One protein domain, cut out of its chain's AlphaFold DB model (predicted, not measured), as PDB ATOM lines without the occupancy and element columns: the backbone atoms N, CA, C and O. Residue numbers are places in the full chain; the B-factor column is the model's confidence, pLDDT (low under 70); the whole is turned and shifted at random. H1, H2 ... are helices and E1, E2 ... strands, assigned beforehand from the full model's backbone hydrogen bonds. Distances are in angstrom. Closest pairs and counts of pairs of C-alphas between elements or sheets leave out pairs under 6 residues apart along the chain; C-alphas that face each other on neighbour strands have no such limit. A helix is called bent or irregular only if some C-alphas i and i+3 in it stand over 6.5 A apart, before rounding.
ATOM      1  N   ASP A   4      15.958 -34.354 -50.105       58.72
ATOM      2  CA  ASP A   4      15.793 -32.972 -49.611       58.72
ATOM      3  C   ASP A   4      14.484 -32.296 -50.042       58.72
ATOM      4  O   ASP A   4      14.009 -31.373 -49.381       58.72
ATOM      5  N   TRP A   5      13.861 -32.742 -51.135       55.44
ATOM      6  CA  TRP A   5      12.641 -32.109 -51.645       55.44
ATOM      7  C   TRP A   5      11.408 -32.409 -50.777       55.44
ATOM      8  O   TRP A   5      10.580 -31.525 -50.579       55.44
ATOM      9  N   VAL A   6      11.316 -33.606 -50.177       59.28
ATOM     10  CA  VAL A   6      10.220 -33.950 -49.245       59.28
ATOM     11  C   VAL A   6      10.307 -33.083 -47.992       59.28
ATOM     12  O   VAL A   6       9.312 -32.498 -47.565       59.28
ATOM     13  N   LEU A   7      11.511 -32.995 -47.417       60.69
ATOM     14  CA  LEU A   7      11.784 -32.197 -46.224       60.69
ATOM     15  C   LEU A   7      11.531 -30.711 -46.489       60.69
ATOM     16  O   LEU A   7      10.899 -30.053 -45.667       60.69
ATOM     17  N   SER A   8      11.937 -30.186 -47.650       75.25
ATOM     18  CA  SER A   8      11.721 -28.773 -47.974       75.25
ATOM     19  C   SER A   8      10.240 -28.421 -48.155       75.25
ATOM     20  O   SER A   8       9.801 -27.396 -47.636       75.25
ATOM     21  N   LEU A   9       9.439 -29.274 -48.806       82.00
ATOM     22  CA  LEU A   9       8.001 -29.039 -48.965       82.00
ATOM     23  C   LEU A   9       7.246 -29.141 -47.629       82.00
ATOM     24  O   LEU A   9       6.394 -28.303 -47.338       82.00
ATOM     25  N   GLN A  10       7.573 -30.128 -46.789       82.56
ATOM     26  CA  GLN A  10       6.957 -30.267 -45.463       82.56
ATOM     27  C   GLN A  10       7.283 -29.085 -44.547       82.56
ATOM     28  O   GLN A  10       6.390 -28.574 -43.872       82.56
ATOM     29  N   LEU A  11       8.529 -28.599 -44.575       84.44
ATOM     30  CA  LEU A  11       8.929 -27.402 -43.837       84.44
ATOM     31  C   LEU A  11       8.169 -26.158 -44.316       84.44
ATOM     32  O   LEU A  11       7.662 -25.411 -43.480       84.44
ATOM     33  N   ARG A  12       8.013 -25.960 -45.636       88.62
ATOM     34  CA  ARG A  12       7.187 -24.864 -46.181       88.62
ATOM     35  C   ARG A  12       5.746 -24.946 -45.692       88.62
ATOM     36  O   ARG A  12       5.211 -23.965 -45.187       88.62
ATOM     37  N   TYR A  13       5.128 -26.123 -45.769       92.62
ATOM     38  CA  TYR A  13       3.774 -26.310 -45.258       92.62
ATOM     39  C   TYR A  13       3.666 -26.016 -43.759       92.62
ATOM     40  O   TYR A  13       2.709 -25.369 -43.342       92.62
ATOM     41  N   ALA A  14       4.635 -26.439 -42.944       90.69
ATOM     42  CA  ALA A  14       4.645 -26.124 -41.518       90.69
ATOM     43  C   ALA A  14       4.724 -24.606 -41.266       90.69
ATOM     44  O   ALA A  14       4.013 -24.098 -40.396       90.69
ATOM     45  N   LEU A  15       5.519 -23.869 -42.054       90.81
ATOM     46  CA  LEU A  15       5.567 -22.402 -42.010       90.81
ATOM     47  C   LEU A  15       4.219 -21.780 -42.393       90.81
ATOM     48  O   LEU A  15       3.717 -20.928 -41.660       90.81
ATOM     49  N   HIS A  16       3.593 -22.245 -43.478       94.94
ATOM     50  CA  HIS A  16       2.263 -21.793 -43.896       94.94
ATOM     51  C   HIS A  16       1.214 -22.006 -42.804       94.94
ATOM     52  O   HIS A  16       0.457 -21.094 -42.482       94.94
ATOM     53  N   VAL A  17       1.185 -23.193 -42.195       95.19
ATOM     54  CA  VAL A  17       0.232 -23.521 -41.128       95.19
ATOM     55  C   VAL A  17       0.447 -22.621 -39.915       95.19
ATOM     56  O   VAL A  17      -0.523 -22.072 -39.397       95.19
ATOM     57  N   ARG A  18       1.696 -22.418 -39.480       92.00
ATOM     58  CA  ARG A  18       2.001 -21.540 -38.340       92.00
ATOM     59  C   ARG A  18       1.626 -20.087 -38.614       92.00
ATOM     60  O   ARG A  18       1.070 -19.441 -37.730       92.00
ATOM     61  N   LEU A  19       1.855 -19.598 -39.832       94.19
ATOM     62  CA  LEU A  19       1.432 -18.262 -40.243       94.19
ATOM     63  C   LEU A  19      -0.102 -18.121 -40.207       94.19
ATOM     64  O   LEU A  19      -0.618 -17.155 -39.649       94.19
ATOM     65  N   LEU A  20      -0.839 -19.110 -40.725       95.75
ATOM     66  CA  LEU A  20      -2.307 -19.142 -40.668       95.75
ATOM     67  C   LEU A  20      -2.832 -19.209 -39.223       95.75
ATOM     68  O   LEU A  20      -3.803 -18.530 -38.886       95.75
ATOM     69  N   MET A  21      -2.187 -19.996 -38.358       94.69
ATOM     70  CA  MET A  21      -2.539 -20.097 -36.939       94.69
ATOM     71  C   MET A  21      -2.305 -18.780 -36.197       94.69
ATOM     72  O   MET A  21      -3.175 -18.376 -35.419       94.69
ATOM     73  N   ALA A  22      -1.191 -18.095 -36.466       92.69
ATOM     74  CA  ALA A  22      -0.898 -16.768 -35.928       92.69
ATOM     75  C   ALA A  22      -1.889 -15.711 -36.455       92.69
ATOM     76  O   ALA A  22      -2.324 -14.847 -35.702       92.69
ATOM     77  N   ALA A  23      -2.368 -15.856 -37.697       94.12
ATOM     78  CA  ALA A  23      -3.501 -15.108 -38.256       94.12
ATOM     79  C   ALA A  23      -4.882 -15.568 -37.734       94.12
ATOM     80  O   ALA A  23      -5.924 -15.200 -38.281       94.12
ATOM     81  N   GLN A  24      -4.898 -16.360 -36.657       93.56
ATOM     82  CA  GLN A  24      -6.079 -16.819 -35.920       93.56
ATOM     83  C   GLN A  24      -6.968 -17.842 -36.619       93.56
ATOM     84  O   GLN A  24      -8.108 -18.069 -36.205       93.56
ATOM     85  N   LYS A  25      -6.460 -18.507 -37.656       94.06
ATOM     86  CA  LYS A  25      -7.210 -19.546 -38.357       94.06
ATOM     87  C   LYS A  25      -6.979 -20.913 -37.719       94.06
ATOM     88  O   LYS A  25      -5.856 -21.311 -37.422       94.06
ATOM     89  N   ASN A  26      -8.067 -21.663 -37.573       95.12
ATOM     90  CA  ASN A  26      -8.012 -23.125 -37.528       95.12
ATOM     91  C   ASN A  26      -7.619 -23.631 -38.923       95.12
ATOM     92  O   ASN A  26      -7.890 -22.940 -39.904       95.12
ATOM     93  N   VAL A  27      -6.997 -24.804 -39.051       96.25
ATOM     94  CA  VAL A  27      -6.480 -25.265 -40.358       96.25
ATOM     95  C   VAL A  27      -7.077 -26.607 -40.750       96.25
ATOM     96  O   VAL A  27      -7.052 -27.560 -39.976       96.25
ATOM     97  N   LEU A  28      -7.642 -26.665 -41.957       94.69
ATOM     98  CA  LEU A  28      -8.254 -27.854 -42.537       94.69
ATOM     99  C   LEU A  28      -7.384 -28.367 -43.686       94.69
ATOM    100  O   LEU A  28      -7.351 -27.767 -44.757       94.69
ATOM    101  N   PHE A  29      -6.696 -29.481 -43.473       94.94
ATOM    102  CA  PHE A  29      -5.835 -30.124 -44.459       94.94
ATOM    103  C   PHE A  29      -6.661 -30.990 -45.406       94.94
ATOM    104  O   PHE A  29      -7.300 -31.950 -44.978       94.94
ATOM    105  N   VAL A  30      -6.602 -30.701 -46.702       91.25
ATOM    106  CA  VAL A  30      -7.367 -31.410 -47.736       91.25
ATOM    107  C   VAL A  30      -6.408 -32.044 -48.733       91.25
ATOM    108  O   VAL A  30      -5.482 -31.394 -49.201       91.25
ATOM    109  N   GLY A  31      -6.600 -33.317 -49.073       90.31
ATOM    110  CA  GLY A  31      -5.741 -33.969 -50.064       90.31
ATOM    111  C   GLY A  31      -5.900 -35.482 -50.133       90.31
ATOM    112  O   GLY A  31      -6.655 -36.091 -49.366       90.31
ATOM    113  N   ALA A  32      -5.156 -36.101 -51.047       88.44
ATOM    114  CA  ALA A  32      -5.193 -37.542 -51.284       88.44
ATOM    115  C   ALA A  32      -4.773 -38.363 -50.044       88.44
ATOM    116  O   ALA A  32      -4.013 -37.870 -49.203       88.44
ATOM    117  N   PRO A  33      -5.238 -39.615 -49.876       87.44
ATOM    118  CA  PRO A  33      -4.642 -40.554 -48.935       87.44
ATOM    119  C   PRO A  33      -3.125 -40.656 -49.135       87.44
ATOM    120  O   PRO A  33      -2.634 -40.619 -50.259       87.44
ATOM    121  N   GLY A  34      -2.373 -40.767 -48.040       86.75
ATOM    122  CA  GLY A  34      -0.922 -40.980 -48.097       86.75
ATOM    123  C   GLY A  34      -0.047 -39.738 -48.317       86.75
ATOM    124  O   GLY A  34       1.164 -39.849 -48.168       86.75
ATOM    125  N   VAL A  35      -0.603 -38.543 -48.560       89.69
ATOM    126  CA  VAL A  35       0.206 -37.304 -48.740       89.69
ATOM    127  C   VAL A  35       0.775 -36.723 -47.437       89.69
ATOM    128  O   VAL A  35       1.439 -35.695 -47.446       89.69
ATOM    129  N   GLY A  36       0.516 -37.363 -46.292       90.62
ATOM    130  CA  GLY A  36       1.078 -36.952 -44.999       90.62
ATOM    131  C   GLY A  36       0.288 -35.884 -44.233       90.62
ATOM    132  O   GLY A  36       0.836 -35.310 -43.299       90.62
ATOM    133  N   LYS A  37      -0.992 -35.644 -44.561       93.88
ATOM    134  CA  LYS A  37      -1.857 -34.641 -43.892       93.88
ATOM    135  C   LYS A  37      -1.841 -34.741 -42.367       93.88
ATOM    136  O   LYS A  37      -1.607 -33.748 -41.696       93.88
ATOM    137  N   THR A  38      -2.056 -35.939 -41.824       93.62
ATOM    138  CA  THR A  38      -2.102 -36.179 -40.375       93.62
ATOM    139  C   THR A  38      -0.759 -35.897 -39.711       93.62
ATOM    140  O   THR A  38      -0.714 -35.301 -38.639       93.62
ATOM    141  N   ARG A  39       0.349 -36.280 -40.363       93.56
ATOM    142  CA  ARG A  39       1.702 -35.980 -39.877       93.56
ATOM    143  C   ARG A  39       1.934 -34.472 -39.847       93.56
ATOM    144  O   ARG A  39       2.301 -33.951 -38.804       93.56
ATOM    145  N   LEU A  40       1.639 -33.786 -40.949       93.94
ATOM    146  CA  LEU A  40       1.785 -32.338 -41.060       93.94
ATOM    147  C   LEU A  40       0.917 -31.593 -40.034       93.94
ATOM    148  O   LEU A  40       1.400 -30.671 -39.388       93.94
ATOM    149  N   ALA A  41      -0.338 -32.012 -39.843       95.06
ATOM    150  CA  ALA A  41      -1.231 -31.432 -38.843       95.06
ATOM    151  C   ALA A  41      -0.658 -31.578 -37.429       95.06
ATOM    152  O   ALA A  41      -0.627 -30.607 -36.679       95.06
ATOM    153  N   ARG A  42      -0.156 -32.770 -37.077       95.12
ATOM    154  CA  ARG A  42       0.475 -33.015 -35.775       95.12
ATOM    155  C   ARG A  42       1.745 -32.193 -35.580       95.12
ATOM    156  O   ARG A  42       1.884 -31.553 -34.547       95.12
ATOM    157  N   GLU A  43       2.646 -32.188 -36.558       93.12
ATOM    158  CA  GLU A  43       3.923 -31.468 -36.480       93.12
ATOM    159  C   GLU A  43       3.730 -29.949 -36.420       93.12
ATOM    160  O   GLU A  43       4.393 -29.273 -35.636       93.12
ATOM    161  N   ALA A  44       2.797 -29.404 -37.202       92.12
ATOM    162  CA  ALA A  44       2.524 -27.974 -37.203       92.12
ATOM    163  C   ALA A  44       1.796 -27.508 -35.931       92.12
ATOM    164  O   ALA A  44       2.071 -26.409 -35.451       92.12
ATOM    165  N   ALA A  45       0.916 -28.350 -35.373       93.00
ATOM    166  CA  ALA A  45       0.221 -28.100 -34.110       93.00
ATOM    167  C   ALA A  45       1.074 -28.394 -32.866       93.00
ATOM    168  O   ALA A  45       0.659 -28.076 -31.752       93.00
ATOM    169  N   ARG A  46       2.234 -29.034 -33.026       91.31
ATOM    170  CA  ARG A  46       3.111 -29.361 -31.908       91.31
ATOM    171  C   ARG A  46       3.688 -28.089 -31.300       91.31
ATOM    172  O   ARG A  46       4.261 -27.252 -32.002       91.31
ATOM    173  N   THR A  47       3.578 -27.994 -29.982       87.94
ATOM    174  CA  THR A  47       4.138 -26.902 -29.191       87.94
ATOM    175  C   THR A  47       5.216 -27.454 -28.250       87.94
ATOM    176  O   THR A  47       6.014 -28.295 -28.669       87.94
ATOM    177  N   VAL A  48       5.260 -27.025 -26.984       86.81
ATOM    178  CA  VAL A  48       6.049 -27.718 -25.948       86.81
ATOM    179  C   VAL A  48       5.549 -29.147 -25.699       86.81
ATOM    180  O   VAL A  48       6.300 -29.977 -25.193       86.81
ATOM    181  N   VAL A  49       4.312 -29.443 -26.108       88.25
ATOM    182  CA  VAL A  49       3.661 -30.753 -25.997       88.25
ATOM    183  C   VAL A  49       3.050 -31.207 -27.322       88.25
ATOM    184  O   VAL A  49       2.840 -30.414 -28.246       88.25
ATOM    185  N   GLU A  50       2.789 -32.511 -27.431       91.75
ATOM    186  CA  GLU A  50       2.063 -33.079 -28.569       91.75
ATOM    187  C   GLU A  50       0.595 -32.631 -28.544       91.75
ATOM    188  O   GLU A  50       0.001 -32.550 -27.467       91.75
ATOM    189  N   PRO A  51      -0.027 -32.359 -29.703       94.56
ATOM    190  CA  PRO A  51      -1.448 -32.050 -29.745       94.56
ATOM    191  C   PRO A  51      -2.283 -33.278 -29.368       94.56
ATOM    192  O   PRO A  51      -1.903 -34.422 -29.641       94.56
ATOM    193  N   VAL A  52      -3.471 -33.045 -28.813       95.50
ATOM    194  CA  VAL A  52      -4.439 -34.122 -28.588       95.50
ATOM    195  C   VAL A  52      -4.979 -34.575 -29.941       95.50
ATOM    196  O   VAL A  52      -5.489 -33.763 -30.711       95.50
ATOM    197  N   LEU A  53      -4.863 -35.868 -30.246       95.62
ATOM    198  CA  LEU A  53      -5.321 -36.448 -31.506       95.62
ATOM    199  C   LEU A  53      -6.658 -37.170 -31.318       95.62
ATOM    200  O   LEU A  53      -6.785 -38.054 -30.474       95.62
ATOM    201  N   VAL A  54      -7.621 -36.841 -32.170       95.50
ATOM    202  CA  VAL A  54      -8.921 -37.501 -32.271       95.50
ATOM    203  C   VAL A  54      -9.089 -38.016 -33.688       95.50
ATOM    204  O   VAL A  54      -8.963 -37.252 -34.638       95.50
ATOM    205  N   THR A  55      -9.412 -39.296 -33.847       94.44
ATOM    206  CA  THR A  55      -9.788 -39.848 -35.155       94.44
ATOM    207  C   THR A  55     -11.298 -39.776 -35.333       94.44
ATOM    208  O   THR A  55     -12.058 -40.286 -34.503       94.44
ATOM    209  N   GLY A  56     -11.722 -39.155 -36.428       90.19
ATOM    210  CA  GLY A  56     -13.109 -39.058 -36.832       90.19
ATOM    211  C   GLY A  56     -13.706 -40.433 -37.121       90.19
ATOM    212  O   GLY A  56     -13.110 -41.271 -37.796       90.19
ATOM    213  N   ARG A  57     -14.896 -40.673 -36.579       89.56
ATOM    214  CA  ARG A  57     -15.665 -41.904 -36.756       89.56
ATOM    215  C   ARG A  57     -17.152 -41.613 -36.626       89.56
ATOM    216  O   ARG A  57     -17.544 -40.644 -35.973       89.56
ATOM    217  N   ASP A  58     -17.961 -42.498 -37.191       86.44
ATOM    218  CA  ASP A  58     -19.408 -42.405 -37.056       86.44
ATOM    219  C   ASP A  58     -19.839 -42.447 -35.578       86.44
ATOM    220  O   ASP A  58     -19.223 -43.124 -34.747       86.44
ATOM    221  N   GLY A  59     -20.867 -41.668 -35.242       85.00
ATOM    222  CA  GLY A  59     -21.376 -41.521 -33.875       85.00
ATOM    223  C   GLY A  59     -20.502 -40.705 -32.911       85.00
ATOM    224  O   GLY A  59     -20.840 -40.617 -31.732       85.00
ATOM    225  N   LEU A  60     -19.394 -40.098 -33.358       90.81
ATOM    226  CA  LEU A  60     -18.629 -39.168 -32.522       90.81
ATOM    227  C   LEU A  60     -19.373 -37.826 -32.397       90.81
ATOM    228  O   LEU A  60     -19.622 -37.160 -33.401       90.81
ATOM    229  N   THR A  61     -19.708 -37.429 -31.167       92.19
ATOM    230  CA  THR A  61     -20.469 -36.202 -30.869       92.19
ATOM    231  C   THR A  61     -19.678 -35.222 -30.008       92.19
ATOM    232  O   THR A  61     -18.685 -35.598 -29.376       92.19
ATOM    233  N   TYR A  62     -20.141 -33.970 -29.955       92.31
ATOM    234  CA  TYR A  62     -19.620 -32.950 -29.047       92.31
ATOM    235  C   TYR A  62     -19.602 -33.423 -27.587       92.31
ATOM    236  O   TYR A  62     -18.582 -33.298 -26.916       92.31
ATOM    237  N   GLU A  63     -20.682 -34.045 -27.108       91.62
ATOM    238  CA  GLU A  63     -20.783 -34.525 -25.727       91.62
ATOM    239  C   GLU A  63     -19.665 -35.522 -25.431       91.62
ATOM    240  O   GLU A  63     -18.955 -35.353 -24.446       91.62
ATOM    241  N   ARG A  64     -19.412 -36.487 -26.329       92.62
ATOM    242  CA  ARG A  64     -18.320 -37.458 -26.158       92.62
ATOM    243  C   ARG A  64     -16.937 -36.802 -26.164       92.62
ATOM    244  O   ARG A  64     -16.037 -37.310 -25.490       92.62
ATOM    245  N   LEU A  65     -16.748 -35.723 -26.921       93.62
ATOM    246  CA  LEU A  65     -15.501 -34.956 -26.908       93.62
ATOM    247  C   LEU A  65     -15.314 -34.156 -25.613       93.62
ATOM    248  O   LEU A  65     -14.174 -33.913 -25.219       93.62
ATOM    249  N   VAL A  66     -16.403 -33.770 -24.951       94.06
ATOM    250  CA  VAL A  66     -16.380 -33.036 -23.681       94.06
ATOM    251  C   VAL A  66     -16.243 -33.998 -22.497       94.06
ATOM    252  O   VAL A  66     -15.250 -33.965 -21.773       94.06
ATOM    253  N   ALA A  67     -17.201 -34.900 -22.297       92.25
ATOM    254  CA  ALA A  67     -17.175 -35.883 -21.218       92.25
ATOM    255  C   ALA A  67     -18.065 -37.092 -21.521       92.25
ATOM    256  O   ALA A  67     -19.063 -37.011 -22.229       92.25
ATOM    257  N   TYR A  68     -17.714 -38.245 -20.968       92.00
ATOM    258  CA  TYR A  68     -18.451 -39.480 -21.184       92.00
ATOM    259  C   TYR A  68     -18.293 -40.432 -20.007       92.00
ATOM    260  O   TYR A  68     -17.295 -40.403 -19.292       92.00
ATOM    261  N   TYR A  69     -19.286 -41.293 -19.814       90.81
ATOM    262  CA  TYR A  69     -19.231 -42.318 -18.784       90.81
ATOM    263  C   TYR A  69     -18.464 -43.545 -19.278       90.81
ATOM    264  O   TYR A  69     -18.806 -44.147 -20.297       90.81
ATOM    265  N   GLU A  70     -17.454 -43.944 -18.516       88.75
ATOM    266  CA  GLU A  70     -16.703 -45.181 -18.692       88.75
ATOM    267  C   GLU A  70     -17.099 -46.197 -17.626       88.75
ATOM    268  O   GLU A  70     -17.367 -45.856 -16.472       88.75
ATOM    269  N   LYS A  71     -17.129 -47.477 -18.003       89.62
ATOM    270  CA  LYS A  71     -17.399 -48.561 -17.062       89.62
ATOM    271  C   LYS A  71     -16.112 -48.916 -16.319       89.62
ATOM    272  O   LYS A  71     -15.183 -49.445 -16.922       89.62
ATOM    273  N   VAL A  72     -16.083 -48.680 -15.010       85.88
ATOM    274  CA  VAL A  72     -14.926 -48.950 -14.143       85.88
ATOM    275  C   VAL A  72     -15.387 -49.775 -12.944       85.88
ATOM    276  O   VAL A  72     -16.298 -49.373 -12.227       85.88
ATOM    277  N   ASN A  73     -14.780 -50.948 -12.730       81.50
ATOM    278  CA  ASN A  73     -15.024 -51.832 -11.574       81.50
ATOM    279  C   ASN A  73     -16.512 -52.088 -11.241       81.50
ATOM    280  O   ASN A  73     -16.897 -52.152 -10.078       81.50
ATOM    281  N   GLY A  74     -17.364 -52.233 -12.262       85.56
ATOM    282  CA  GLY A  74     -18.798 -52.505 -12.088       85.56
ATOM    283  C   GLY A  74     -19.682 -51.267 -11.885       85.56
ATOM    284  O   GLY A  74     -20.901 -51.416 -11.880       85.56
ATOM    285  N   GLY A  75     -19.100 -50.069 -11.791       88.19
ATOM    286  CA  GLY A  75     -19.804 -48.784 -11.805       88.19
ATOM    287  C   GLY A  75     -19.556 -47.983 -13.086       88.19
ATOM    288  O   GLY A  75     -18.843 -48.424 -13.991       88.19
ATOM    289  N   PHE A  76     -20.144 -46.789 -13.143       88.56
ATOM    290  CA  PHE A  76     -19.868 -45.790 -14.172       88.56
ATOM    291  C   PHE A  76     -19.094 -44.629 -13.556       88.56
ATOM    292  O   PHE A  76     -19.474 -44.112 -12.507       88.56
ATOM    293  N   GLN A  77     -18.024 -44.220 -14.221       87.25
ATOM    294  CA  GLN A  77     -17.232 -43.059 -13.856       87.25
ATOM    295  C   GLN A  77     -17.279 -42.056 -15.005       87.25
ATOM    296  O   GLN A  77     -17.096 -42.434 -16.159       87.25
ATOM    297  N   LEU A  78     -17.536 -40.787 -14.692       89.38
ATOM    298  CA  LEU A  78     -17.438 -39.719 -15.677       89.38
ATOM    299  C   LEU A  78     -15.958 -39.436 -15.966       89.38
ATOM    300  O   LEU A  78     -15.184 -39.158 -15.047       89.38
ATOM    301  N   SER A  79     -15.589 -39.499 -17.238       88.50
ATOM    302  CA  SER A  79     -14.252 -39.230 -17.758       88.50
ATOM    303  C   SER A  79     -14.318 -38.073 -18.753       88.50
ATOM    304  O   SER A  79     -15.291 -37.925 -19.492       88.50
ATOM    305  N   LEU A  80     -13.275 -37.245 -18.795       91.00
ATOM    306  CA  LEU A  80     -13.187 -36.160 -19.772       91.00
ATOM    307  C   LEU A  80     -12.817 -36.695 -21.151       91.00
ATOM    308  O   LEU A  80     -11.902 -37.518 -21.289       91.00
ATOM    309  N   GLY A  81     -13.502 -36.175 -22.163       92.69
ATOM    310  CA  GLY A  81     -13.178 -36.384 -23.560       92.69
ATOM    311  C   GLY A  81     -11.982 -35.549 -24.010       92.69
ATOM    312  O   GLY A  81     -11.437 -34.709 -23.291       92.69
ATOM    313  N   GLU A  82     -11.554 -35.821 -25.230       94.12
ATOM    314  CA  GLU A  82     -10.323 -35.322 -25.821       94.12
ATOM    315  C   GLU A  82     -10.328 -33.795 -26.013       94.12
ATOM    316  O   GLU A  82      -9.296 -33.155 -25.808       94.12
ATOM    317  N   LEU A  83     -11.484 -33.190 -26.317       94.69
ATOM    318  CA  LEU A  83     -11.618 -31.731 -26.389       94.69
ATOM    319  C   LEU A  83     -11.394 -31.111 -25.012       94.69
ATOM    320  O   LEU A  83     -10.590 -30.191 -24.882       94.69
ATOM    321  N   SER A  84     -12.065 -31.625 -23.978       93.94
ATOM    322  CA  SER A  84     -11.900 -31.097 -22.623       93.94
ATOM    323  C   SER A  84     -10.466 -31.229 -22.134       93.94
ATOM    324  O   SER A  84      -9.939 -30.268 -21.581       93.94
ATOM    325  N   ARG A  85      -9.800 -32.359 -22.399       92.56
ATOM    326  CA  ARG A  85      -8.378 -32.526 -22.058       92.56
ATOM    327  C   ARG A  85      -7.511 -31.460 -22.720       92.56
ATOM    328  O   ARG A  85      -6.775 -30.792 -22.004       92.56
ATOM    329  N   ALA A  86      -7.659 -31.249 -24.031       94.69
ATOM    330  CA  ALA A  86      -6.880 -30.257 -24.778       94.69
ATOM    331  C   ALA A  86      -7.116 -28.816 -24.286       94.69
ATOM    332  O   ALA A  86      -6.194 -28.005 -24.215       94.69
ATOM    333  N   VAL A  87      -8.360 -28.480 -23.928       95.69
ATOM    334  CA  VAL A  87      -8.718 -27.146 -23.422       95.69
ATOM    335  C   VAL A  87      -8.157 -26.911 -22.022       95.69
ATOM    336  O   VAL A  87      -7.584 -25.856 -21.760       95.69
ATOM    337  N   ILE A  88      -8.294 -27.883 -21.120       93.81
ATOM    338  CA  ILE A  88      -7.824 -27.756 -19.733       93.81
ATOM    339  C   ILE A  88      -6.303 -27.721 -19.685       93.81
ATOM    340  O   ILE A  88      -5.739 -26.869 -19.002       93.81
ATOM    341  N   SER A  89      -5.634 -28.610 -20.422       91.94
ATOM    342  CA  SER A  89      -4.175 -28.600 -20.505       91.94
ATOM    343  C   SER A  89      -3.664 -27.292 -21.088       91.94
ATOM    344  O   SER A  89      -2.706 -26.738 -20.562       91.94
ATOM    345  N   SER A  90      -4.346 -26.736 -22.095       94.06
ATOM    346  CA  SER A  90      -4.010 -25.418 -22.631       94.06
ATOM    347  C   SER A  90      -4.090 -24.332 -21.564       94.06
ATOM    348  O   SER A  90      -3.130 -23.588 -21.409       94.06
ATOM    349  N   TRP A  91      -5.177 -24.258 -20.787       94.12
ATOM    350  CA  TRP A  91      -5.282 -23.278 -19.698       94.12
ATOM    351  C   TRP A  91      -4.198 -23.460 -18.633       94.12
ATOM    352  O   TRP A  91      -3.614 -22.477 -18.186       94.12
ATOM    353  N   LEU A  92      -3.893 -24.702 -18.249       91.31
ATOM    354  CA  LEU A  92      -2.838 -25.005 -17.281       91.31
ATOM    355  C   LEU A  92      -1.442 -24.625 -17.797       91.31
ATOM    356  O   LEU A  92      -0.642 -24.068 -17.046       91.31
ATOM    357  N   LEU A  93      -1.153 -24.900 -19.070       90.25
ATOM    358  CA  LEU A  93       0.102 -24.533 -19.727       90.25
ATOM    359  C   LEU A  93       0.248 -23.019 -19.851       90.25
ATOM    360  O   LEU A  93       1.283 -22.480 -19.473       90.25
ATOM    361  N   LEU A  94      -0.797 -22.333 -20.311       91.25
ATOM    362  CA  LEU A  94      -0.803 -20.877 -20.446       91.25
ATOM    363  C   LEU A  94      -0.676 -20.192 -19.090       91.25
ATOM    364  O   LEU A  94       0.053 -19.217 -18.967       91.25
ATOM    365  N   ALA A  95      -1.311 -20.728 -18.044       89.50
ATOM    366  CA  ALA A  95      -1.072 -20.241 -16.694       89.50
ATOM    367  C   ALA A  95       0.415 -20.324 -16.336       89.50
ATOM    368  O   ALA A  95       0.926 -19.401 -15.723       89.50
ATOM    369  N   CYS A  96       1.128 -21.365 -16.764       87.31
ATOM    370  CA  CYS A  96       2.571 -21.515 -16.557       87.31
ATOM    371  C   CYS A  96       3.440 -20.758 -17.583       87.31
ATOM    372  O   CYS A  96       4.617 -21.081 -17.713       87.31
ATOM    373  N   ASP A  97       2.885 -19.781 -18.308       87.50
ATOM    374  CA  ASP A  97       3.573 -18.991 -19.338       87.50
ATOM    375  C   ASP A  97       4.123 -19.846 -20.505       87.50
ATOM    376  O   ASP A  97       5.110 -19.501 -21.158       87.50
ATOM    377  N   LEU A  98       3.476 -20.986 -20.776       88.50
ATOM    378  CA  LEU A  98       3.781 -21.893 -21.885       88.50
ATOM    379  C   LEU A  98       2.734 -21.789 -23.001       88.50
ATOM    380  O   LEU A  98       1.697 -21.146 -22.881       88.50
ATOM    381  N   THR A  99       2.998 -22.460 -24.115       90.06
ATOM    382  CA  THR A  99       2.098 -22.543 -25.275       90.06
ATOM    383  C   THR A  99       0.948 -23.534 -25.055       90.06
ATOM    384  O   THR A  99       1.160 -24.549 -24.388       90.06
ATOM    385  N   PRO A 100      -0.224 -23.333 -25.684       92.94
ATOM    386  CA  PRO A 100      -1.370 -24.230 -25.531       92.94
ATOM    387  C   PRO A 100      -1.117 -25.622 -26.137       92.94
ATOM    388  O   PRO A 100      -0.247 -25.803 -26.995       92.94
ATOM    389  N   GLN A 101      -1.941 -26.595 -25.744       93.69
ATOM    390  CA  GLN A 101      -2.018 -27.909 -26.379       93.69
ATOM    391  C   GLN A 101      -3.185 -27.920 -27.371       93.69
ATOM    392  O   GLN A 101      -4.352 -27.917 -26.989       93.69
ATOM    393  N   HIS A 102      -2.882 -27.916 -28.665       96.06
ATOM    394  CA  HIS A 102      -3.900 -27.887 -29.716       96.06
ATOM    395  C   HIS A 102      -4.636 -29.228 -29.880       96.06
ATOM    396  O   HIS A 102      -4.175 -30.273 -29.418       96.06
ATOM    397  N   LEU A 103      -5.770 -29.198 -30.586       96.94
ATOM    398  CA  LEU A 103      -6.547 -30.385 -30.948       96.94
ATOM    399  C   LEU A 103      -6.385 -30.692 -32.440       96.94
ATOM    400  O   LEU A 103      -6.590 -29.815 -33.278       96.94
ATOM    401  N   VAL A 104      -6.074 -31.942 -32.775       97.50
ATOM    402  CA  VAL A 104      -6.052 -32.452 -34.150       97.50
ATOM    403  C   VAL A 104      -7.190 -33.454 -34.333       97.50
ATOM    404  O   VAL A 104      -7.229 -34.474 -33.651       97.50
ATOM    405  N   ILE A 105      -8.094 -33.184 -35.276       95.62
ATOM    406  CA  ILE A 105      -9.185 -34.081 -35.674       95.62
ATOM    407  C   ILE A 105      -8.847 -34.700 -37.031       95.62
ATOM    408  O   ILE A 105      -9.007 -34.083 -38.086       95.62
ATOM    409  N   ASP A 106      -8.353 -35.927 -37.012       94.44
ATOM    410  CA  ASP A 106      -8.024 -36.668 -38.221       94.44
ATOM    411  C   ASP A 106      -9.290 -37.228 -38.875       94.44
ATOM    412  O   ASP A 106     -10.181 -37.704 -38.179       94.44
ATOM    413  N   GLU A 107      -9.376 -37.180 -40.204       90.38
ATOM    414  CA  GLU A 107     -10.511 -37.695 -40.981       90.38
ATOM    415  C   GLU A 107     -11.864 -37.125 -40.520       90.38
ATOM    416  O   GLU A 107     -12.847 -37.847 -40.351       90.38
ATOM    417  N   ILE A 108     -11.930 -35.802 -40.323       88.75
ATOM    418  CA  ILE A 108     -13.126 -35.114 -39.805       88.75
ATOM    419  C   ILE A 108     -14.364 -35.348 -40.677       88.75
ATOM    420  O   ILE A 108     -15.486 -35.324 -40.178       88.75
ATOM    421  N   ASN A 109     -14.168 -35.630 -41.970       83.94
ATOM    422  CA  ASN A 109     -15.252 -35.980 -42.877       83.94
ATOM    423  C   ASN A 109     -15.973 -37.265 -42.456       83.94
ATOM    424  O   ASN A 109     -17.123 -37.415 -42.819       83.94
ATOM    425  N   ARG A 110     -15.374 -38.159 -41.657       86.12
ATOM    426  CA  ARG A 110     -16.035 -39.379 -41.155       86.12
ATOM    427  C   ARG A 110     -17.049 -39.133 -40.033       86.12
ATOM    428  O   ARG A 110     -17.725 -40.073 -39.623       86.12
ATOM    429  N   CYS A 111     -17.169 -37.896 -39.558       85.06
ATOM    430  CA  CYS A 111     -18.129 -37.480 -38.540       85.06
ATOM    431  C   CYS A 111     -19.189 -36.550 -39.129       85.06
ATOM    432  O   CYS A 111     -18.922 -35.802 -40.070       85.06
ATOM    433  N   ASN A 112     -20.358 -36.485 -38.489       86.25
ATOM    434  CA  ASN A 112     -21.248 -35.344 -38.679       86.25
ATOM    435  C   ASN A 112     -20.624 -34.117 -38.010       86.25
ATOM    436  O   ASN A 112     -20.688 -33.980 -36.792       86.25
ATOM    437  N   VAL A 113     -19.994 -33.246 -38.799       83.56
ATOM    438  CA  VAL A 113     -19.198 -32.132 -38.262       83.56
ATOM    439  C   VAL A 113     -20.037 -31.143 -37.456       83.56
ATOM    440  O   VAL A 113     -19.556 -30.628 -36.449       83.56
ATOM    441  N   ASP A 114     -21.296 -30.923 -37.840       82.44
ATOM    442  CA  ASP A 114     -22.195 -30.028 -37.108       82.44
ATOM    443  C   ASP A 114     -22.510 -30.590 -35.709       82.44
ATOM    444  O   ASP A 114     -22.496 -29.857 -34.724       82.44
ATOM    445  N   VAL A 115     -22.704 -31.911 -35.600       84.25
ATOM    446  CA  VAL A 115     -22.918 -32.611 -34.316       84.25
ATOM    447  C   VAL A 115     -21.625 -32.713 -33.503       84.25
ATOM    448  O   VAL A 115     -21.644 -32.604 -32.279       84.25
ATOM    449  N   LEU A 116     -20.492 -32.925 -34.173       84.81
ATOM    450  CA  LEU A 116     -19.181 -33.048 -33.543       84.81
ATOM    451  C   LEU A 116     -18.746 -31.736 -32.890       84.81
ATOM    452  O   LEU A 116     -18.222 -31.739 -31.779       84.81
ATOM    453  N   LEU A 117     -18.922 -30.625 -33.606       81.06
ATOM    454  CA  LEU A 117     -18.492 -29.317 -33.134       81.06
ATOM    455  C   LEU A 117     -19.543 -28.665 -32.237       81.06
ATOM    456  O   LEU A 117     -19.141 -27.906 -31.361       81.06
ATOM    457  N   GLY A 118     -20.836 -28.967 -32.390       80.88
ATOM    458  CA  GLY A 118     -21.887 -28.526 -31.468       80.88
ATOM    459  C   GLY A 118     -21.762 -27.045 -31.088       80.88
ATOM    460  O   GLY A 118     -21.768 -26.159 -31.945       80.88
ATOM    461  N   GLU A 119     -21.577 -26.772 -29.794       73.31
ATOM    462  CA  GLU A 119     -21.435 -25.412 -29.251       73.31
ATOM    463  C   GLU A 119     -20.055 -24.772 -29.499       73.31
ATOM    464  O   GLU A 119     -19.922 -23.545 -29.456       73.31
ATOM    465  N   THR A 120     -19.024 -25.566 -29.824       81.94
ATOM    466  CA  THR A 120     -17.679 -25.040 -30.129       81.94
ATOM    467  C   THR A 120     -17.683 -24.136 -31.350       81.94
ATOM    468  O   THR A 120     -16.836 -23.254 -31.459       81.94
ATOM    469  N   PHE A 121     -18.651 -24.309 -32.253       84.25
ATOM    470  CA  PHE A 121     -18.732 -23.585 -33.512       84.25
ATOM    471  C   PHE A 121     -18.737 -22.067 -33.317       84.25
ATOM    472  O   PHE A 121     -18.055 -21.342 -34.043       84.25
ATOM    473  N   THR A 122     -19.461 -21.566 -32.319       84.94
ATOM    474  CA  THR A 122     -19.461 -20.135 -31.991       84.94
ATOM    475  C   THR A 122     -18.135 -19.725 -31.352       84.94
ATOM    476  O   THR A 122     -17.559 -18.721 -31.759       84.94
ATOM    477  N   ALA A 123     -17.595 -20.543 -30.443       89.00
ATOM    478  CA  ALA A 123     -16.321 -20.293 -29.767       89.00
ATOM    479  C   ALA A 123     -15.087 -20.368 -30.694       89.00
ATOM    480  O   ALA A 123     -14.011 -19.900 -30.333       89.00
ATOM    481  N   MET A 124     -15.189 -20.935 -31.902       89.06
ATOM    482  CA  MET A 124     -14.071 -20.911 -32.858       89.06
ATOM    483  C   MET A 124     -13.729 -19.488 -33.315       89.06
ATOM    484  O   MET A 124     -12.571 -19.234 -33.653       89.06
ATOM    485  N   ASP A 125     -14.715 -18.587 -33.314       87.31
ATOM    486  CA  ASP A 125     -14.515 -17.168 -33.584       87.31
ATOM    487  C   ASP A 125     -13.878 -16.493 -32.363       87.31
ATOM    488  O   ASP A 125     -14.382 -16.598 -31.243       87.31
ATOM    489  N   ILE A 126     -12.758 -15.803 -32.584       87.75
ATOM    490  CA  ILE A 126     -11.985 -15.130 -31.536       87.75
ATOM    491  C   ILE A 126     -12.866 -14.162 -30.748       87.75
ATOM    492  O   ILE A 126     -12.783 -14.134 -29.523       87.75
ATOM    493  N   ALA A 127     -13.774 -13.447 -31.417       83.94
ATOM    494  CA  ALA A 127     -14.653 -12.476 -30.769       83.94
ATOM    495  C   ALA A 127     -15.623 -13.100 -29.745       83.94
ATOM    496  O   ALA A 127     -16.190 -12.382 -28.926       83.94
ATOM    497  N   HIS A 128     -15.829 -14.421 -29.777       87.06
ATOM    498  CA  HIS A 128     -16.787 -15.119 -28.920       87.06
ATOM    499  C   HIS A 128     -16.145 -16.018 -27.860       87.06
ATOM    500  O   HIS A 128     -16.870 -16.570 -27.036       87.06
ATOM    501  N   ARG A 129     -14.815 -16.173 -27.846       88.12
ATOM    502  CA  ARG A 129     -14.149 -17.174 -26.996       88.12
ATOM    503  C   ARG A 129     -14.402 -16.997 -25.508       88.12
ATOM    504  O   ARG A 129     -14.717 -17.985 -24.862       88.12
ATOM    505  N   MET A 130     -14.343 -15.776 -24.983       87.69
ATOM    506  CA  MET A 130     -14.595 -15.525 -23.554       87.69
ATOM    507  C   MET A 130     -16.088 -15.465 -23.198       87.69
ATOM    508  O   MET A 130     -16.452 -15.673 -22.045       87.69
ATOM    509  N   TYR A 131     -16.969 -15.298 -24.190       86.50
ATOM    510  CA  TYR A 131     -18.424 -15.270 -23.998       86.50
ATOM    511  C   TYR A 131     -19.090 -16.644 -24.146       86.50
ATOM    512  O   TYR A 131     -20.222 -16.838 -23.702       86.50
ATOM    513  N   VAL A 132     -18.416 -17.603 -24.789       89.19
ATOM    514  CA  VAL A 132     -18.945 -18.944 -25.058       89.19
ATOM    515  C   VAL A 132     -18.053 -19.993 -24.412       89.19
ATOM    516  O   VAL A 132     -16.993 -20.356 -24.921       89.19
ATOM    517  N   THR A 133     -18.529 -20.535 -23.297       92.44
ATOM    518  CA  THR A 133     -17.884 -21.665 -22.624       92.44
ATOM    519  C   THR A 133     -18.171 -22.978 -23.358       92.44
ATOM    520  O   THR A 133     -19.299 -23.210 -23.782       92.44
ATOM    521  N   VAL A 134     -17.154 -23.827 -23.519       94.25
ATOM    522  CA  VAL A 134     -17.192 -25.113 -24.250       94.25
ATOM    523  C   VAL A 134     -17.135 -26.333 -23.323       94.25
ATOM    524  O   VAL A 134     -17.281 -27.466 -23.762       94.25
ATOM    525  N   ILE A 135     -16.902 -26.122 -22.026       94.56
ATOM    526  CA  ILE A 135     -17.066 -27.148 -20.989       94.56
ATOM    527  C   ILE A 135     -18.033 -26.584 -19.954       94.56
ATOM    528  O   ILE A 135     -17.783 -25.521 -19.379       94.56
ATOM    529  N   ARG A 136     -19.148 -27.287 -19.745       92.00
ATOM    530  CA  ARG A 136     -20.284 -26.871 -18.909       92.00
ATOM    531  C   ARG A 136     -20.821 -28.056 -18.103       92.00
ATOM    532  O   ARG A 136     -20.391 -29.191 -18.306       92.00
ATOM    533  N   ASN A 137     -21.788 -27.788 -17.226       90.88
ATOM    534  CA  ASN A 137     -22.561 -28.796 -16.495       90.88
ATOM    535  C   ASN A 137     -21.665 -29.815 -15.758       90.88
ATOM    536  O   ASN A 137     -20.685 -29.443 -15.116       90.88
ATOM    537  N   GLU A 138     -21.986 -31.103 -15.845       89.62
ATOM    538  CA  GLU A 138     -21.275 -32.200 -15.173       89.62
ATOM    539  C   GLU A 138     -19.779 -32.225 -15.508       89.62
ATOM    540  O   GLU A 138     -18.948 -32.431 -14.623       89.62
ATOM    541  N   ALA A 139     -19.423 -31.941 -16.766       91.94
ATOM    542  CA  ALA A 139     -18.030 -31.854 -17.180       91.94
ATOM    543  C   ALA A 139     -17.317 -30.693 -16.478       91.94
ATOM    544  O   ALA A 139     -16.214 -30.876 -15.978       91.94
ATOM    545  N   TYR A 140     -17.953 -29.522 -16.373       94.38
ATOM    546  CA  TYR A 140     -17.391 -28.378 -15.648       94.38
ATOM    547  C   TYR A 140     -17.110 -28.713 -14.178       94.38
ATOM    548  O   TYR A 140     -16.010 -28.445 -13.700       94.38
ATOM    549  N   HIS A 141     -18.055 -29.353 -13.484       92.81
ATOM    550  CA  HIS A 141     -17.861 -29.762 -12.089       92.81
ATOM    551  C   HIS A 141     -16.704 -30.753 -11.936       92.81
ATOM    552  O   HIS A 141     -15.856 -30.566 -11.068       92.81
ATOM    553  N   LEU A 142     -16.601 -31.737 -12.836       90.94
ATOM    554  CA  LEU A 142     -15.472 -32.666 -12.855       90.94
ATOM    555  C   LEU A 142     -14.130 -31.936 -13.026       90.94
ATOM    556  O   LEU A 142     -13.157 -32.282 -12.358       90.94
ATOM    557  N   VAL A 143     -14.061 -30.925 -13.898       91.75
ATOM    558  CA  VAL A 143     -12.834 -30.135 -14.068       91.75
ATOM    559  C   VAL A 143     -12.508 -29.329 -12.815       91.75
ATOM    560  O   VAL A 143     -11.359 -29.347 -12.376       91.75
ATOM    561  N   VAL A 144     -13.491 -28.638 -12.233       92.69
ATOM    562  CA  VAL A 144     -13.296 -27.833 -11.019       92.69
ATOM    563  C   VAL A 144     -12.764 -28.695  -9.878       92.69
ATOM    564  O   VAL A 144     -11.736 -28.347  -9.302       92.69
ATOM    565  N   ASP A 145     -13.376 -29.854  -9.623       91.12
ATOM    566  CA  ASP A 145     -12.935 -30.791  -8.582       91.12
ATOM    567  C   ASP A 145     -11.475 -31.216  -8.774       91.12
ATOM    568  O   ASP A 145     -10.706 -31.359  -7.818       91.12
ATOM    569  N   VAL A 146     -11.067 -31.431 -10.024       88.50
ATOM    570  CA  VAL A 146      -9.690 -31.800 -10.338       88.50
ATOM    571  C   VAL A 146      -8.735 -30.629 -10.127       88.50
ATOM    572  O   VAL A 146      -7.693 -30.809  -9.496       88.50
ATOM    573  N   LEU A 147      -9.076 -29.437 -10.611       91.19
ATOM    574  CA  LEU A 147      -8.262 -28.236 -10.431       91.19
ATOM    575  C   LEU A 147      -8.091 -27.892  -8.940       91.19
ATOM    576  O   LEU A 147      -6.979 -27.600  -8.504       91.19
ATOM    577  N   GLU A 148      -9.136 -28.028  -8.123       92.25
ATOM    578  CA  GLU A 148      -9.062 -27.838  -6.667       92.25
ATOM    579  C   GLU A 148      -8.173 -28.872  -5.959       92.25
ATOM    580  O   GLU A 148      -7.619 -28.614  -4.888       92.25
ATOM    581  N   ARG A 149      -8.021 -30.069  -6.528       90.75
ATOM    582  CA  ARG A 149      -7.065 -31.065  -6.028       90.75
ATOM    583  C   ARG A 149      -5.644 -30.757  -6.483       90.75
ATOM    584  O   ARG A 149      -4.715 -30.897  -5.686       90.75
ATOM    585  N   ILE A 150      -5.471 -30.276  -7.716       89.31
ATOM    586  CA  ILE A 150      -4.181 -29.788  -8.219       89.31
ATOM    587  C   ILE A 150      -3.677 -28.639  -7.344       89.31
ATOM    588  O   ILE A 150      -2.522 -28.688  -6.933       89.31
ATOM    589  N   SER A 151      -4.522 -27.668  -6.972       89.62
ATOM    590  CA  SER A 151      -4.118 -26.564  -6.083       89.62
ATOM    591  C   SER A 151      -3.638 -27.057  -4.709       89.62
ATOM    592  O   SER A 151      -2.707 -26.497  -4.132       89.62
ATOM    593  N   LYS A 152      -4.172 -28.190  -4.231       90.50
ATOM    594  CA  LYS A 152      -3.747 -28.883  -2.999       90.50
ATOM    595  C   LYS A 152      -2.529 -29.805  -3.178       90.50
ATOM    596  O   LYS A 152      -2.082 -30.406  -2.206       90.50
ATOM    597  N   GLY A 153      -1.969 -29.913  -4.384       86.19
ATOM    598  CA  GLY A 153      -0.767 -30.711  -4.672       86.19
ATOM    599  C   GLY A 153      -1.017 -32.190  -4.928       86.19
ATOM    600  O   GLY A 153      -0.090 -33.001  -4.857       86.19
ATOM    601  N   ASP A 154      -2.258 -32.559  -5.228       88.50
ATOM    602  CA  ASP A 154      -2.626 -33.933  -5.523       88.50
ATOM    603  C   ASP A 154      -2.143 -34.348  -6.921       88.50
ATOM    604  O   ASP A 154      -2.727 -34.003  -7.950       88.50
ATOM    605  N   LYS A 155      -1.067 -35.137  -6.957       84.25
ATOM    606  CA  LYS A 155      -0.489 -35.660  -8.203       84.25
ATOM    607  C   LYS A 155      -1.433 -36.590  -8.962       84.25
ATOM    608  O   LYS A 155      -1.338 -36.676 -10.184       84.25
ATOM    609  N   ASP A 156      -2.334 -37.291  -8.276       86.00
ATOM    610  CA  ASP A 156      -3.265 -38.212  -8.930       86.00
ATOM    611  C   ASP A 156      -4.411 -37.465  -9.622       86.00
ATOM    612  O   ASP A 156      -5.025 -38.001 -10.544       86.00
ATOM    613  N   ALA A 157      -4.670 -36.211  -9.240       84.69
ATOM    614  CA  ALA A 157      -5.616 -35.341  -9.930       84.69
ATOM    615  C   ALA A 157      -5.179 -35.061 -11.381       84.69
ATOM    616  O   ALA A 157      -5.999 -35.150 -12.291       84.69
ATOM    617  N   ILE A 158      -3.878 -34.845 -11.610       79.38
ATOM    618  CA  ILE A 158      -3.302 -34.687 -12.954       79.38
ATOM    619  C   ILE A 158      -3.494 -35.963 -13.790       79.38
ATOM    620  O   ILE A 158      -3.933 -35.897 -14.937       79.38
ATOM    621  N   LYS A 159      -3.231 -37.141 -13.207       81.19
ATOM    622  CA  LYS A 159      -3.430 -38.426 -13.902       81.19
ATOM    623  C   LYS A 159      -4.890 -38.650 -14.293       81.19
ATOM    624  O   LYS A 159      -5.177 -39.151 -15.370       81.19
ATOM    625  N   ARG A 160      -5.842 -38.224 -13.456       74.44
ATOM    626  CA  ARG A 160      -7.278 -38.315 -13.779       74.44
ATOM    627  C   ARG A 160      -7.685 -37.483 -15.002       74.44
ATOM    628  O   ARG A 160      -8.728 -37.774 -15.579       74.44
ATOM    629  N   LEU A 161      -6.885 -36.496 -15.412       68.81
ATOM    630  CA  LEU A 161      -7.088 -35.746 -16.658       68.81
ATOM    631  C   LEU A 161      -6.404 -36.396 -17.870       68.81
ATOM    632  O   LEU A 161      -6.546 -35.883 -18.977       68.81
ATOM    633  N   GLY A 162      -5.652 -37.487 -17.686       71.56
ATOM    634  CA  GLY A 162      -4.744 -38.008 -18.711       71.56
ATOM    635  C   GLY A 162      -3.626 -37.014 -19.041       71.56
ATOM    636  O   GLY A 162      -3.267 -36.853 -20.203       71.56
ATOM    637  N   LEU A 163      -3.165 -36.270 -18.028       72.25
ATOM    638  CA  LEU A 163      -2.144 -35.228 -18.134       72.25
ATOM    639  C   LEU A 163      -0.849 -35.644 -17.412       72.25
ATOM    640  O   LEU A 163      -0.136 -34.813 -16.857       72.25
ATOM    641  N   GLU A 164      -0.523 -36.935 -17.381       79.69
ATOM    642  CA  GLU A 164       0.614 -37.468 -16.618       79.69
ATOM    643  C   GLU A 164       1.958 -36.846 -17.013       79.69
ATOM    644  O   GLU A 164       2.833 -36.666 -16.163       79.69
ATOM    645  N   GLU A 165       2.103 -36.459 -18.280       74.81
ATOM    646  CA  GLU A 165       3.285 -35.763 -18.800       74.81
ATOM    647  C   GLU A 165       3.509 -34.380 -18.156       74.81
ATOM    648  O   GLU A 165       4.634 -33.884 -18.135       74.81
ATOM    649  N   TYR A 166       2.478 -33.790 -17.540       74.25
ATOM    650  CA  TYR A 166       2.529 -32.459 -16.932       74.25
ATOM    651  C   TYR A 166       2.829 -32.466 -15.428       74.25
ATOM    652  O   TYR A 166       2.918 -31.401 -14.819       74.25
ATOM    653  N   ILE A 167       3.036 -33.635 -14.807       81.06
ATOM    654  CA  ILE A 167       3.328 -33.740 -13.362       81.06
ATOM    655  C   ILE A 167       4.559 -32.901 -12.963       81.06
ATOM    656  O   ILE A 167       4.609 -32.383 -11.846       81.06
ATOM    657  N   GLY A 168       5.526 -32.723 -13.872       81.31
ATOM    658  CA  GLY A 168       6.707 -31.879 -13.648       81.31
ATOM    659  C   GLY A 168       6.389 -30.396 -13.410       81.31
ATOM    660  O   GLY A 168       7.126 -29.733 -12.688       81.31
ATOM    661  N   TYR A 169       5.267 -29.900 -13.936       79.56
ATOM    662  CA  TYR A 169       4.824 -28.507 -13.808       79.56
ATOM    663  C   TYR A 169       3.906 -28.266 -12.600       79.56
ATOM    664  O   TYR A 169       3.470 -27.138 -12.376       79.56
ATOM    665  N   LEU A 170       3.607 -29.298 -11.797       81.25
ATOM    666  CA  LEU A 170       2.622 -29.221 -10.710       81.25
ATOM    667  C   LEU A 170       2.876 -28.049  -9.752       81.25
ATOM    668  O   LEU A 170       1.931 -27.371  -9.366       81.25
ATOM    669  N   GLY A 171       4.136 -27.797  -9.386       83.94
ATOM    670  CA  GLY A 171       4.484 -26.726  -8.448       83.94
ATOM    671  C   GLY A 171       4.151 -25.323  -8.966       83.94
ATOM    672  O   GLY A 171       3.754 -24.459  -8.182       83.94
ATOM    673  N   ASP A 172       4.271 -25.096 -10.274       84.56
ATOM    674  CA  ASP A 172       3.901 -23.823 -10.897       84.56
ATOM    675  C   ASP A 172       2.393 -23.745 -11.136       84.56
ATOM    676  O   ASP A 172       1.780 -22.724 -10.816       84.56
ATOM    677  N   MET A 173       1.770 -24.849 -11.566       84.44
ATOM    678  CA  MET A 173       0.313 -24.953 -11.690       84.44
ATOM    679  C   MET A 173      -0.383 -24.641 -10.357       84.44
ATOM    680  O   MET A 173      -1.314 -23.840 -10.325       84.44
ATOM    681  N   GLN A 174       0.101 -25.185  -9.236       87.62
ATOM    682  CA  GLN A 174      -0.448 -24.939  -7.896       87.62
ATOM    683  C   GLN A 174      -0.596 -23.454  -7.562       87.62
ATOM    684  O   GLN A 174      -1.601 -23.047  -6.983       87.62
ATOM    685  N   LYS A 175       0.391 -22.638  -7.941       86.06
ATOM    686  CA  LYS A 175       0.403 -21.200  -7.640       86.06
ATOM    687  C   LYS A 175      -0.607 -20.414  -8.475       86.06
ATOM    688  O   LYS A 175      -0.939 -19.291  -8.113       86.06
ATOM    689  N   ARG A 176      -1.057 -20.973  -9.603       86.81
ATOM    690  CA  ARG A 176      -1.781 -20.237 -10.651       86.81
ATOM    691  C   ARG A 176      -3.193 -20.760 -10.925       86.81
ATOM    692  O   ARG A 176      -4.029 -20.014 -11.428       86.81
ATOM    693  N   VAL A 177      -3.500 -21.998 -10.528       89.62
ATOM    694  CA  VAL A 177      -4.819 -22.631 -10.718       89.62
ATOM    695  C   VAL A 177      -5.955 -21.871 -10.029       89.62
ATOM    696  O   VAL A 177      -7.054 -21.815 -10.575       89.62
ATOM    697  N   GLU A 178      -5.715 -21.236  -8.879       89.56
ATOM    698  CA  GLU A 178      -6.771 -20.491  -8.175       89.56
ATOM    699  C   GLU A 178      -7.289 -19.298  -9.000       89.56
ATOM    700  O   GLU A 178      -8.487 -19.017  -9.019       89.56
ATOM    701  N   SER A 179      -6.403 -18.628  -9.747       87.88
ATOM    702  CA  SER A 179      -6.787 -17.541 -10.658       87.88
ATOM    703  C   SER A 179      -7.686 -18.055 -11.790       87.88
ATOM    704  O   SER A 179      -8.759 -17.493 -12.028       87.88
ATOM    705  N   LEU A 180      -7.317 -19.189 -12.400       92.06
ATOM    706  CA  LEU A 180      -8.128 -19.855 -13.423       92.06
ATOM    707  C   LEU A 180      -9.511 -20.254 -12.894       92.06
ATOM    708  O   LEU A 180     -10.517 -19.975 -13.542       92.06
ATOM    709  N   LEU A 181      -9.576 -20.870 -11.708       93.19
ATOM    710  CA  LEU A 181     -10.834 -21.285 -11.080       93.19
ATOM    711  C   LEU A 181     -11.787 -20.105 -10.880       93.19
ATOM    712  O   LEU A 181     -12.973 -20.208 -11.197       93.19
ATOM    713  N   ASN A 182     -11.278 -18.972 -10.396       91.31
ATOM    714  CA  ASN A 182     -12.079 -17.761 -10.236       91.31
ATOM    715  C   ASN A 182     -12.592 -17.233 -11.582       91.31
ATOM    716  O   ASN A 182     -13.766 -16.870 -11.693       91.31
ATOM    717  N   GLY A 183     -11.750 -17.273 -12.617       91.06
ATOM    718  CA  GLY A 183     -12.128 -16.968 -13.993       91.06
ATOM    719  C   GLY A 183     -13.265 -17.850 -14.519       91.06
ATOM    720  O   GLY A 183     -14.288 -17.342 -14.976       91.06
ATOM    721  N   PHE A 184     -13.131 -19.172 -14.395       94.19
ATOM    722  CA  PHE A 184     -14.144 -20.120 -14.867       94.19
ATOM    723  C   PHE A 184     -15.468 -20.004 -14.104       94.19
ATOM    724  O   PHE A 184     -16.538 -20.062 -14.713       94.19
ATOM    725  N   ARG A 185     -15.417 -19.768 -12.783       92.94
ATOM    726  CA  ARG A 185     -16.612 -19.504 -11.963       92.94
ATOM    727  C   ARG A 185     -17.341 -18.246 -12.435       92.94
ATOM    728  O   ARG A 185     -18.561 -18.278 -12.560       92.94
ATOM    729  N   ARG A 186     -16.608 -17.167 -12.747       91.12
ATOM    730  CA  ARG A 186     -17.173 -15.917 -13.288       91.12
ATOM    731  C   ARG A 186     -17.877 -16.137 -14.631       91.12
ATOM    732  O   ARG A 186     -18.926 -15.548 -14.860       91.12
ATOM    733  N   LEU A 187     -17.310 -16.977 -15.496       90.56
ATOM    734  CA  LEU A 187     -17.853 -17.266 -16.829       90.56
ATOM    735  C   LEU A 187     -18.945 -18.351 -16.838       90.56
ATOM    736  O   LEU A 187     -19.582 -18.566 -17.867       90.56
ATOM    737  N   GLY A 188     -19.163 -19.058 -15.723       90.81
ATOM    738  CA  GLY A 188     -20.129 -20.161 -15.646       90.81
ATOM    739  C   GLY A 188     -19.740 -21.380 -16.494       90.81
ATOM    740  O   GLY A 188     -20.609 -22.103 -16.982       90.81
ATOM    741  N   GLY A 189     -18.442 -21.595 -16.716       94.38
ATOM    742  CA  GLY A 189     -17.904 -22.681 -17.535       94.38
ATOM    743  C   GLY A 189     -16.474 -22.398 -17.991       94.38
ATOM    744  O   GLY A 189     -15.860 -21.417 -17.576       94.38
ATOM    745  N   ILE A 190     -15.938 -23.249 -18.868       95.44
ATOM    746  CA  ILE A 190     -14.562 -23.112 -19.372       95.44
ATOM    747  C   ILE A 190     -14.593 -22.731 -20.856       95.44
ATOM    748  O   ILE A 190     -15.109 -23.515 -21.658       95.44
ATOM    749  N   PRO A 191     -14.080 -21.551 -21.240       94.81
ATOM    750  CA  PRO A 191     -13.957 -21.132 -22.636       94.81
ATOM    751  C   PRO A 191     -12.751 -21.767 -23.339       94.81
ATOM    752  O   PRO A 191     -11.874 -22.355 -22.704       94.81
ATOM    753  N   PHE A 192     -12.671 -21.599 -24.660       94.56
ATOM    754  CA  PHE A 192     -11.403 -21.789 -25.363       94.56
ATOM    755  C   PHE A 192     -10.429 -20.655 -25.025       94.56
ATOM    756  O   PHE A 192     -10.839 -19.497 -25.099       94.56
ATOM    757  N   PRO A 193      -9.142 -20.947 -24.771       94.44
ATOM    758  CA  PRO A 193      -8.105 -19.922 -24.834       94.44
ATOM    759  C   PRO A 193      -8.071 -19.262 -26.218       94.44
ATOM    760  O   PRO A 193      -8.326 -19.926 -27.229       94.44
ATOM    761  N   TYR A 194      -7.715 -17.985 -26.316       92.38
ATOM    762  CA  TYR A 194      -7.524 -17.280 -27.587       92.38
ATOM    763  C   TYR A 194      -6.436 -17.900 -28.461       92.38
ATOM    764  O   TYR A 194      -6.561 -17.936 -29.687       92.38
ATOM    765  N   SER A 195      -5.393 -18.440 -27.845       92.69
ATOM    766  CA  SER A 195      -4.283 -19.129 -28.505       92.69
ATOM    767  C   SER A 195      -4.640 -20.539 -29.001       92.69
ATOM    768  O   SER A 195      -3.972 -21.077 -29.883       92.69
ATOM    769  N   PHE A 196      -5.717 -21.154 -28.499       95.31
ATOM    770  CA  PHE A 196      -6.095 -22.527 -28.851       95.31
ATOM    771  C   PHE A 196      -6.487 -22.663 -30.331       95.31
ATOM    772  O   PHE A 196      -7.140 -21.786 -30.908       95.31
ATOM    773  N   ARG A 197      -6.101 -23.768 -30.970       95.12
ATOM    774  CA  ARG A 197      -6.386 -24.052 -32.379       95.12
ATOM    775  C   ARG A 197      -6.866 -25.478 -32.539       95.12
ATOM    776  O   ARG A 197      -6.386 -26.389 -31.865       95.12
ATOM    777  N   ILE A 198      -7.792 -25.638 -33.474       95.75
ATOM    778  CA  ILE A 198      -8.241 -26.927 -33.976       95.75
ATOM    779  C   ILE A 198      -7.646 -27.096 -35.369       95.75
ATOM    780  O   ILE A 198      -7.772 -26.230 -36.237       95.75
ATOM    781  N   LEU A 199      -6.970 -28.211 -35.584       96.69
ATOM    782  CA  LEU A 199      -6.481 -28.624 -36.886       96.69
ATOM    783  C   LEU A 199      -7.256 -29.872 -37.289       96.69
ATOM    784  O   LEU A 199      -7.576 -30.703 -36.445       96.69
ATOM    785  N   ALA A 200      -7.595 -30.009 -38.564       94.81
ATOM    786  CA  ALA A 200      -8.398 -31.134 -39.024       94.81
ATOM    787  C   ALA A 200      -7.957 -31.629 -40.396       94.81
ATOM    788  O   ALA A 200      -7.453 -30.845 -41.194       94.81
TER     789      ALA A 200
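What this domain is: This is residues 4 to 200 of the 426 residues of an uncharacterized protein of Pyrodictium sp (UniProt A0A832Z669). Picture a small parallel sheet with H1 and H2 over one face and H4 over the other, where H4 leads on to a second group of helices, H7, H8 and the sharply kinked H9. Residues 4 to 9 of H1 stick out, the hairpin of E3 and E4 reaches out beyond H3 and H4, and short H5 touches H3. The printed part has 197 residues, in the order H1 E1 H2 E2 H3 E3 E4 H4 E5 H5 H6 E6 H7 H8 H9 E7: nine named helices and seven named strands, of mixed class. The larger sheet runs E1 E7 E5 E2, parallel; the smaller, E3 E4, is antiparallel. The whole is compact, with a radius of gyration of the C-alphas of 17.1 A and spans of 51 by 36 by 35 A.

How they stand to each other: Start with H1, residues 4 to 22, which touches H2, residues 37 to 45, with residues 10 to 18 alone; their closest C-alphas are those of Ala 14 and Ala 44, 5.2 A, at a steep tilt of 55 degrees, the same way. Both are on the same face of the sheet of E1, residues 26 to 31, E7, residues 198 to 200, E5, residues 103 to 106, and E2, residues 52 to 55. Look for N 29 and O 200 at 2.8 A between E1 and E7, N 199 and O 103 at 2.8 A between E7 and E5, and N 104 and O 52 at 2.8 A between E5 and E2. H4, residues 82 to 95, is on the opposite face, at a height of 6.0 A over the sheet, giving three layers, helices on both faces of a sheet. E1, H2 and E2 form a split strand-helix-strand unit, with E7 and E5 between its strands and a right-handed crossover. H3, residues 62 to 66, touches H4, closest at the C-alphas of Val 66 and Ser 84, 5.0 A, and touches H5, residues 113 to 117, closest at those of Tyr 62 and Leu 116, 4.5 A. E3, residues 67 to 72, and E4, residues 75 to 80, make a hairpin, with N 70 and O 77 at 2.8 A. H6, residues 120 to 123, is near H5; E6, residues 133 to 135, pairs with no named strand, but has a short antiparallel pairing with residues 190 to 191. The hub is H9, residues 164 to 187, irregular, with C-alphas 168 and 171 7.7 A apart and a kink of 93 degrees near residue 172. It touches H4, closest at the C-alphas of Ala 95 and Arg 176, 6.1 A; H7, residues 137 to 151, at those of Ser 151 and Gln 174, 4.4 A; and H8, residues 155 to 160, at those of Ile 158 and Glu 164, 6.0 A. H7 and H8 form a helical hairpin at a shallow tilt of 20 degrees, opposite ways, closest at the C-alphas of Val 146 and Ala 157, 5.4 A. Helix packing is mostly crossed. Every O i to N i+4 pair is within hydrogen-bond range in H1, H2, H3, H4, H5 and H7, against 1 of 2 in H8 and 10 of 20 in H9; H6 is too short for one.

Where its parts are: Find C-alpha 4 at (15.793, -32.972, -49.611), from which H1 runs 27.0 A to residue 22. E1 covers 16.7 A, E3 15.0 A, E4 16.3 A and H4 19.9 A. H7 starts at C-alpha 137, (-22.561, -28.796, -16.495), and covers 21.3 A; H9 covers 27.4 A. E7 ends at C-alpha 200, (-8.398, -31.134, -39.024).

The domain as a whole: The C-alphas farthest apart are those of Asp 4 and Gly 74, 54.6 A. The printed part has no cut and no long link. Its mean pLDDT is 88.9; residues 4 to 7 and residue 161 are under 70.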